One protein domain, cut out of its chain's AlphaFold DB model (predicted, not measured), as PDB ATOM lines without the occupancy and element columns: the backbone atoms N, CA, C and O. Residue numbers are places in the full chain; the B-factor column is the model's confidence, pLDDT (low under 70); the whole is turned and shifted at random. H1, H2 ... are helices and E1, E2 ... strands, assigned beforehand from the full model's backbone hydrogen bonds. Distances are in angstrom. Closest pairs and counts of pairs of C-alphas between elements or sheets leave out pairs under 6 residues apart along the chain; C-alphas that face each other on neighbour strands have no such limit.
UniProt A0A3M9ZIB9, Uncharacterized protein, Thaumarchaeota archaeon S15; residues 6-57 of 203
ATOM      1  N   PHE A   6     114.394 174.386 169.005       91.44
ATOM      2  CA  PHE A   6     114.698 173.052 168.489       91.44
ATOM      3  C   PHE A   6     115.708 173.147 167.360       91.44
ATOM      4  O   PHE A   6     115.772 174.164 166.669       91.44
ATOM      5  N   ARG A   7     116.467 172.075 167.134       91.00
ATOM      6  CA  ARG A   7     117.204 171.922 165.879       91.00
ATOM      7  C   ARG A   7     116.194 171.721 164.749       91.00
ATOM      8  O   ARG A   7     115.255 170.945 164.904       91.00
ATOM      9  N   ASN A   8     116.380 172.406 163.629       88.75
ATOM     10  CA  ASN A   8     115.479 172.271 162.495       88.75
ATOM     11  C   ASN A   8     115.785 170.981 161.716       88.75
ATOM     12  O   ASN A   8     116.659 170.950 160.854       88.75
ATOM     13  N   THR A   9     115.098 169.893 162.063       86.69
ATOM     14  CA  THR A   9     115.215 168.591 161.378       86.69
ATOM     15  C   THR A   9     113.928 168.160 160.678       86.69
ATOM     16  O   THR A   9     113.918 167.124 160.024       86.69
ATOM     17  N   PHE A  10     112.853 168.934 160.829       86.50
ATOM     18  CA  PHE A  10     111.488 168.572 160.428       86.50
ATOM     19  C   PHE A  10     110.793 169.653 159.582       86.50
ATOM     20  O   PHE A  10     109.668 169.453 159.139       86.50
ATOM     21  N   ALA A  11     111.443 170.795 159.336       85.25
ATOM     22  CA  ALA A  11     110.928 171.861 158.478       85.25
ATOM     23  C   ALA A  11     112.024 172.342 157.502       85.25
ATOM     24  O   ALA A  11     112.567 173.437 157.668       85.25
ATOM     25  N   PRO A  12     112.377 171.533 156.483       80.69
ATOM     26  CA  PRO A  12     113.496 171.821 155.578       80.69
ATOM     27  C   PRO A  12     113.282 173.064 154.704       80.69
ATOM     28  O   PRO A  12     114.246 173.611 154.187       80.69
ATOM     29  N   GLU A  13     112.035 173.516 154.542       81.62
ATOM     30  CA  GLU A  13     111.685 174.736 153.800       81.62
ATOM     31  C   GLU A  13     111.851 176.021 154.631       81.62
ATOM     32  O   GLU A  13     111.746 177.124 154.098       81.62
ATOM     33  N   ILE A  14     112.089 175.899 155.941       81.56
ATOM     34  CA  ILE A  14     112.339 177.034 156.829       81.56
ATOM     35  C   ILE A  14     113.851 177.193 156.977       81.56
ATOM     36  O   ILE A  14     114.517 176.325 157.536       81.56
ATOM     37  N   ASP A  15     114.392 178.312 156.500       78.94
ATOM     38  CA  ASP A  15     115.825 178.591 156.598       78.94
ATOM     39  C   ASP A  15     116.301 178.674 158.060       78.94
ATOM     40  O   ASP A  15     115.721 179.379 158.893       78.94
ATOM     41  N   GLY A  16     117.414 177.994 158.346       83.12
ATOM     42  CA  GLY A  16     118.140 178.063 159.615       83.12
ATOM     43  C   GLY A  16     118.247 176.731 160.360       83.12
ATOM     44  O   GLY A  16     117.352 175.890 160.322       83.12
ATOM     45  N   ASP A  17     119.347 176.569 161.104       86.81
ATOM     46  CA  ASP A  17     119.658 175.345 161.863       86.81
ATOM     47  C   ASP A  17     118.758 175.133 163.089       86.81
ATOM     48  O   ASP A  17     118.753 174.055 163.693       86.81
ATOM     49  N   THR A  18     118.009 176.163 163.489       91.12
ATOM     50  CA  THR A  18     117.140 176.130 164.666       91.12
ATOM     51  C   THR A  18     115.794 176.779 164.397       91.12
ATOM     52  O   THR A  18     115.700 177.753 163.652       91.12
ATOM     53  N   ILE A  19     114.755 176.264 165.046       89.81
ATOM     54  CA  ILE A  19     113.385 176.756 164.941       89.81
ATOM     55  C   ILE A  19     112.784 176.936 166.336       89.81
ATOM     56  O   ILE A  19     112.931 176.088 167.221       89.81
ATOM     57  N   ARG A  20     112.126 178.074 166.566       92.81
ATOM     58  CA  ARG A  20     111.449 178.365 167.839       92.81
ATOM     59  C   ARG A  20     110.053 177.768 167.847       92.81
ATOM     60  O   ARG A  20     109.402 177.729 166.805       92.81
ATOM     61  N   VAL A  21     109.546 177.392 169.019       91.75
ATOM     62  CA  VAL A  21     108.208 176.785 169.125       91.75
ATOM     63  C   VAL A  21     107.102 177.696 168.560       91.75
ATOM     64  O   VAL A  21     106.168 177.213 167.927       91.75
ATOM     65  N   GLY A  22     107.225 179.023 168.689       88.62
ATOM     66  CA  GLY A  22     106.285 179.966 168.090       88.62
ATOM     67  C   GLY A  22     106.309 179.977 166.563       88.62
ATOM     68  O   GLY A  22     105.258 180.170 165.952       88.62
ATOM     69  N   MET A  23     107.468 179.718 165.948       90.38
ATOM     70  CA  MET A  23     107.588 179.533 164.498       90.38
ATOM     71  C   MET A  23     106.959 178.207 164.066       90.38
ATOM     72  O   MET A  23     106.289 178.175 163.039       90.38
ATOM     73  N   VAL A  24     107.097 177.149 164.876       91.25
ATOM     74  CA  VAL A  24     106.419 175.868 164.627       91.25
ATOM     75  C   VAL A  24     104.899 176.046 164.629       91.25
ATOM     76  O   VAL A  24     104.232 175.651 163.680       91.25
ATOM     77  N   ILE A  25     104.351 176.728 165.642       91.12
ATOM     78  CA  ILE A  25     102.914 177.043 165.726       91.12
ATOM     79  C   ILE A  25     102.440 177.841 164.502       91.12
ATOM     80  O   ILE A  25     101.378 177.553 163.946       91.12
ATOM     81  N   ALA A  26     103.207 178.848 164.074       89.38
ATOM     82  CA  ALA A  26     102.873 179.628 162.884       89.38
ATOM     83  C   ALA A  26     102.898 178.759 161.616       89.38
ATOM     84  O   ALA A  26     101.977 178.842 160.804       89.38
ATOM     85  N   GLY A  27     103.906 177.895 161.476       90.06
ATOM     86  CA  GLY A  27     104.040 177.009 160.325       90.06
ATOM     87  C   GLY A  27     102.919 175.978 160.225       90.06
ATOM     88  O   GLY A  27     102.349 175.809 159.151       90.06
ATOM     89  N   LEU A  28     102.514 175.379 161.349       91.00
ATOM     90  CA  LEU A  28     101.340 174.500 161.417       91.00
ATOM     91  C   LEU A  28     100.064 175.232 160.978       91.00
ATOM     92  O   LEU A  28      99.305 174.733 160.153       91.00
ATOM     93  N   ARG A  29      99.845 176.457 161.476       90.38
ATOM     94  CA  ARG A  29      98.659 177.263 161.140       90.38
ATOM     95  C   ARG A  29      98.565 177.597 159.649       90.38
ATOM     96  O   ARG A  29      97.460 177.709 159.121       90.38
ATOM     97  N   HIS A  30      99.703 177.807 158.997       90.00
ATOM     98  CA  HIS A  30      99.777 178.174 157.583       90.00
ATOM     99  C   HIS A  30     100.034 176.979 156.654       90.00
ATOM    100  O   HIS A  30     100.096 177.168 155.442       90.00
ATOM    101  N   GLY A  31     100.153 175.765 157.201       88.50
ATOM    102  CA  GLY A  31     100.409 174.541 156.442       88.50
ATOM    103  C   GLY A  31     101.833 174.416 155.889       88.50
ATOM    104  O   GLY A  31     102.066 173.559 155.041       88.50
ATOM    105  N   THR A  32     102.781 175.243 156.341       89.44
ATOM    106  CA  THR A  32     104.198 175.167 155.934       89.44
ATOM    107  C   THR A  32     104.996 174.150 156.752       89.44
ATOM    108  O   THR A  32     106.119 173.811 156.395       89.44
ATOM    109  N   ILE A  33     104.423 173.649 157.849       90.81
ATOM    110  CA  ILE A  33     104.922 172.503 158.612       90.81
ATOM    111  C   ILE A  33     103.771 171.509 158.716       90.81
ATOM    112  O   ILE A  33     102.645 171.906 159.019       90.81
ATOM    113  N   ARG A  34     104.045 170.228 158.465       89.69
ATOM    114  CA  ARG A  34     103.055 169.163 158.635       89.69
ATOM    115  C   ARG A  34     103.131 168.615 160.049       89.69
ATOM    116  O   ARG A  34     104.212 168.417 160.591       89.69
ATOM    117  N   GLU A  35     101.970 168.357 160.628       89.50
ATOM    118  CA  GLU A  35     101.852 167.837 161.990       89.50
ATOM    119  C   GLU A  35     102.480 166.440 162.144       89.50
ATOM    120  O   GLU A  35     103.141 166.169 163.146       89.50
ATOM    121  N   ASP A  36     102.348 165.598 161.115       91.25
ATOM    122  CA  ASP A  36     102.893 164.234 161.077       91.25
ATOM    123  C   ASP A  36     104.432 164.189 161.051       91.25
ATOM    124  O   ASP A  36     105.029 163.179 161.421       91.25
ATOM    125  N   ASP A  37     105.080 165.286 160.643       88.75
ATOM    126  CA  ASP A  37     106.540 165.378 160.530       88.75
ATOM    127  C   ASP A  37     107.199 165.829 161.850       88.75
ATOM    128  O   ASP A  37     108.427 165.843 161.973       88.75
ATOM    129  N   LEU A  38     106.401 166.207 162.857       91.50
ATOM    130  CA  LEU A  38     106.911 166.726 164.121       91.50
ATOM    131  C   LEU A  38     107.403 165.607 165.057       91.50
ATOM    132  O   LEU A  38     106.648 164.689 165.387       91.50
ATOM    133  N   PRO A  39     108.629 165.717 165.602       92.94
ATOM    134  CA  PRO A  39     109.067 164.875 166.709       92.94
ATOM    135  C   PRO A  39     108.152 165.031 167.934       92.94
ATOM    136  O   PRO A  39     107.664 166.127 168.216       92.94
ATOM    137  N   ALA A  40     107.988 163.963 168.721       92.38
ATOM    138  CA  ALA A  40     107.136 163.966 169.918       92.38
ATOM    139  C   ALA A  40     107.484 165.099 170.907       92.38
ATOM    140  O   ALA A  40     106.603 165.769 171.437       92.38
ATOM    141  N   GLU A  41     108.775 165.390 171.087       91.69
ATOM    142  CA  GLU A  41     109.232 166.488 171.949       91.69
ATOM    143  C   GLU A  41     108.790 167.885 171.468       91.69
ATOM    144  O   GLU A  41     108.619 168.797 172.283       91.69
ATOM    145  N   VAL A  42     108.602 168.060 170.155       92.06
ATOM    146  CA  VAL A  42     108.121 169.309 169.552       92.06
ATOM    147  C   VAL A  42     106.610 169.409 169.721       92.06
ATOM    148  O   VAL A  42     106.124 170.476 170.088       92.06
ATOM    149  N   HIS A  43     105.889 168.298 169.543       92.12
ATOM    150  CA  HIS A  43     104.455 168.186 169.836       92.12
ATOM    151  C   HIS A  43     104.129 168.614 171.267       92.12
ATOM    152  O   HIS A  43     103.350 169.545 171.476       92.12
ATOM    153  N   ASP A  44     104.805 168.019 172.251       92.06
ATOM    154  CA  ASP A  44     104.602 168.340 173.667       92.06
ATOM    155  C   ASP A  44     104.899 169.816 173.969       92.06
ATOM    156  O   ASP A  44     104.214 170.467 174.762       92.06
ATOM    157  N   ALA A  45     105.925 170.376 173.325       92.75
ATOM    158  CA  ALA A  45     106.283 171.775 173.504       92.75
ATOM    159  C   ALA A  45     105.294 172.742 172.844       92.75
ATOM    160  O   ALA A  45     105.021 173.798 173.416       92.75
ATOM    161  N   VAL A  46     104.759 172.397 171.670       91.94
ATOM    162  CA  VAL A  46     103.698 173.158 171.002       91.94
ATOM    163  C   VAL A  46     102.438 173.145 171.860       91.94
ATOM    164  O   VAL A  46     101.889 174.212 172.126       91.94
ATOM    165  N   ALA A  47     102.025 171.978 172.359       90.50
ATOM    166  CA  ALA A  47     100.869 171.850 173.242       90.50
ATOM    167  C   ALA A  47     101.029 172.702 174.511       90.50
ATOM    168  O   ALA A  47     100.158 173.516 174.823       90.50
ATOM    169  N   ALA A  48     102.176 172.598 175.191       90.94
ATOM    170  CA  ALA A  48     102.467 173.394 176.383       90.94
ATOM    171  C   ALA A  48     102.491 174.908 176.098       90.94
ATOM    172  O   ALA A  48     102.018 175.705 176.910       90.94
ATOM    173  N   GLU A  49     103.025 175.327 174.948       90.44
ATOM    174  CA  GLU A  49     103.036 176.736 174.553       90.44
ATOM    175  C   GLU A  49     101.632 177.253 174.216       90.44
ATOM    176  O   GLU A  49     101.299 178.381 174.581       90.44
ATOM    177  N   LEU A  50     100.798 176.459 173.542       89.06
ATOM    178  CA  LEU A  50      99.409 176.824 173.264       89.06
ATOM    179  C   LEU A  50      98.609 176.965 174.561       89.06
ATOM    180  O   LEU A  50      97.934 177.978 174.742       89.06
ATOM    181  N   GLU A  51      98.761 176.023 175.494       87.94
ATOM    182  CA  GLU A  51      98.119 176.090 176.810       87.94
ATOM    183  C   GLU A  51      98.582 177.330 177.596       87.94
ATOM    184  O   GLU A  51      97.779 178.041 178.206       87.94
ATOM    185  N   ARG A  52      99.881 177.650 177.541       86.88
ATOM    186  CA  ARG A  52     100.437 178.866 178.147       86.88
ATOM    187  C   ARG A  52      99.848 180.126 177.513       86.88
ATOM    188  O   ARG A  52      99.423 181.024 178.237       86.88
ATOM    189  N   ARG A  53      99.802 180.203 176.179       86.00
ATOM    190  CA  ARG A  53      99.223 181.342 175.448       86.00
ATOM    191  C   ARG A  53      97.755 181.524 175.791       86.00
ATOM    192  O   ARG A  53      97.343 182.644 176.060       86.00
ATOM    193  N   GLU A  54      96.980 180.448 175.842       85.25
ATOM    194  CA  GLU A  54      95.582 180.500 176.262       85.25
ATOM    195  C   GLU A  54      95.446 180.996 177.707       85.25
ATOM    196  O   GLU A  54      94.572 181.812 178.009       85.25
ATOM    197  N   ARG A  55      96.331 180.563 178.609       83.50
ATOM    198  CA  ARG A  55      96.350 181.002 180.010       83.50
ATOM    199  C   ARG A  55      96.715 182.479 180.170       83.50
ATOM    200  O   ARG A  55      96.140 183.143 181.022       83.50
ATOM    201  N   GLU A  56      97.620 182.993 179.344       84.62
ATOM    202  CA  GLU A  56      98.112 184.377 179.403       84.62
ATOM    203  C   GLU A  56      97.360 185.348 178.478       84.62
ATOM    204  O   GLU A  56      97.561 186.560 178.545       84.62
ATOM    205  N   MET A  57      96.476 184.852 177.612       86.81
ATOM    206  CA  MET A  57      95.709 185.705 176.709       86.81
ATOM    207  C   MET A  57      94.710 186.556 177.495       86.81
ATOM    208  O   MET A  57      93.802 186.040 178.151       86.81
TER     209      MET A  57
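This is residues 6 to 57 of the 203 residues of an uncharacterized protein of Thaumarchaeota archaeon S15 (UniProt A0A3M9ZIB9). A T of two helices: the shorter, H1, begins beside the middle of the longer, H2, and runs off about perpendicular to it, while residues 51 to 57, mostly of H2, stick out. The short strand E1 leads straight into H1, with residues 6 to 7 paired alongside it. The printed part has 52 residues, in the order E1, H1, H2; it is mostly helix and compact, radius of gyration of the C-alphas 10.8 A, spanning 31 by 21 by 19 A.

H2, residues 40 to 56, touches H1, residues 21 to 30, with residues 42 to 49 alone; the closest C-alphas, of Val 46 and Val 21, are 6.1 A apart. Their lines stand about perpendicular, at 89 degrees. E1, residues 18 to 20, is apart from H2, meets H1 only through their link, and pairs with no named strand; residues 6 to 7 pair antiparallel with its residues 18 to 19. In H1 and H2 every O i to N i+4 pair is within hydrogen-bond range.

H2 measures 24.2 A, from C-alpha 40 at (107.136, 163.966, 169.918) to C-alpha 56 at (98.112, 184.377, 179.403). H1 measures 14.4 A and E1 6.9 A.

The C-alphas farthest apart, of Pro 12 and Arg 55, are 31.2 A apart. The printed part has no cut and no long link. No printed residue is under 70 in pLDDT.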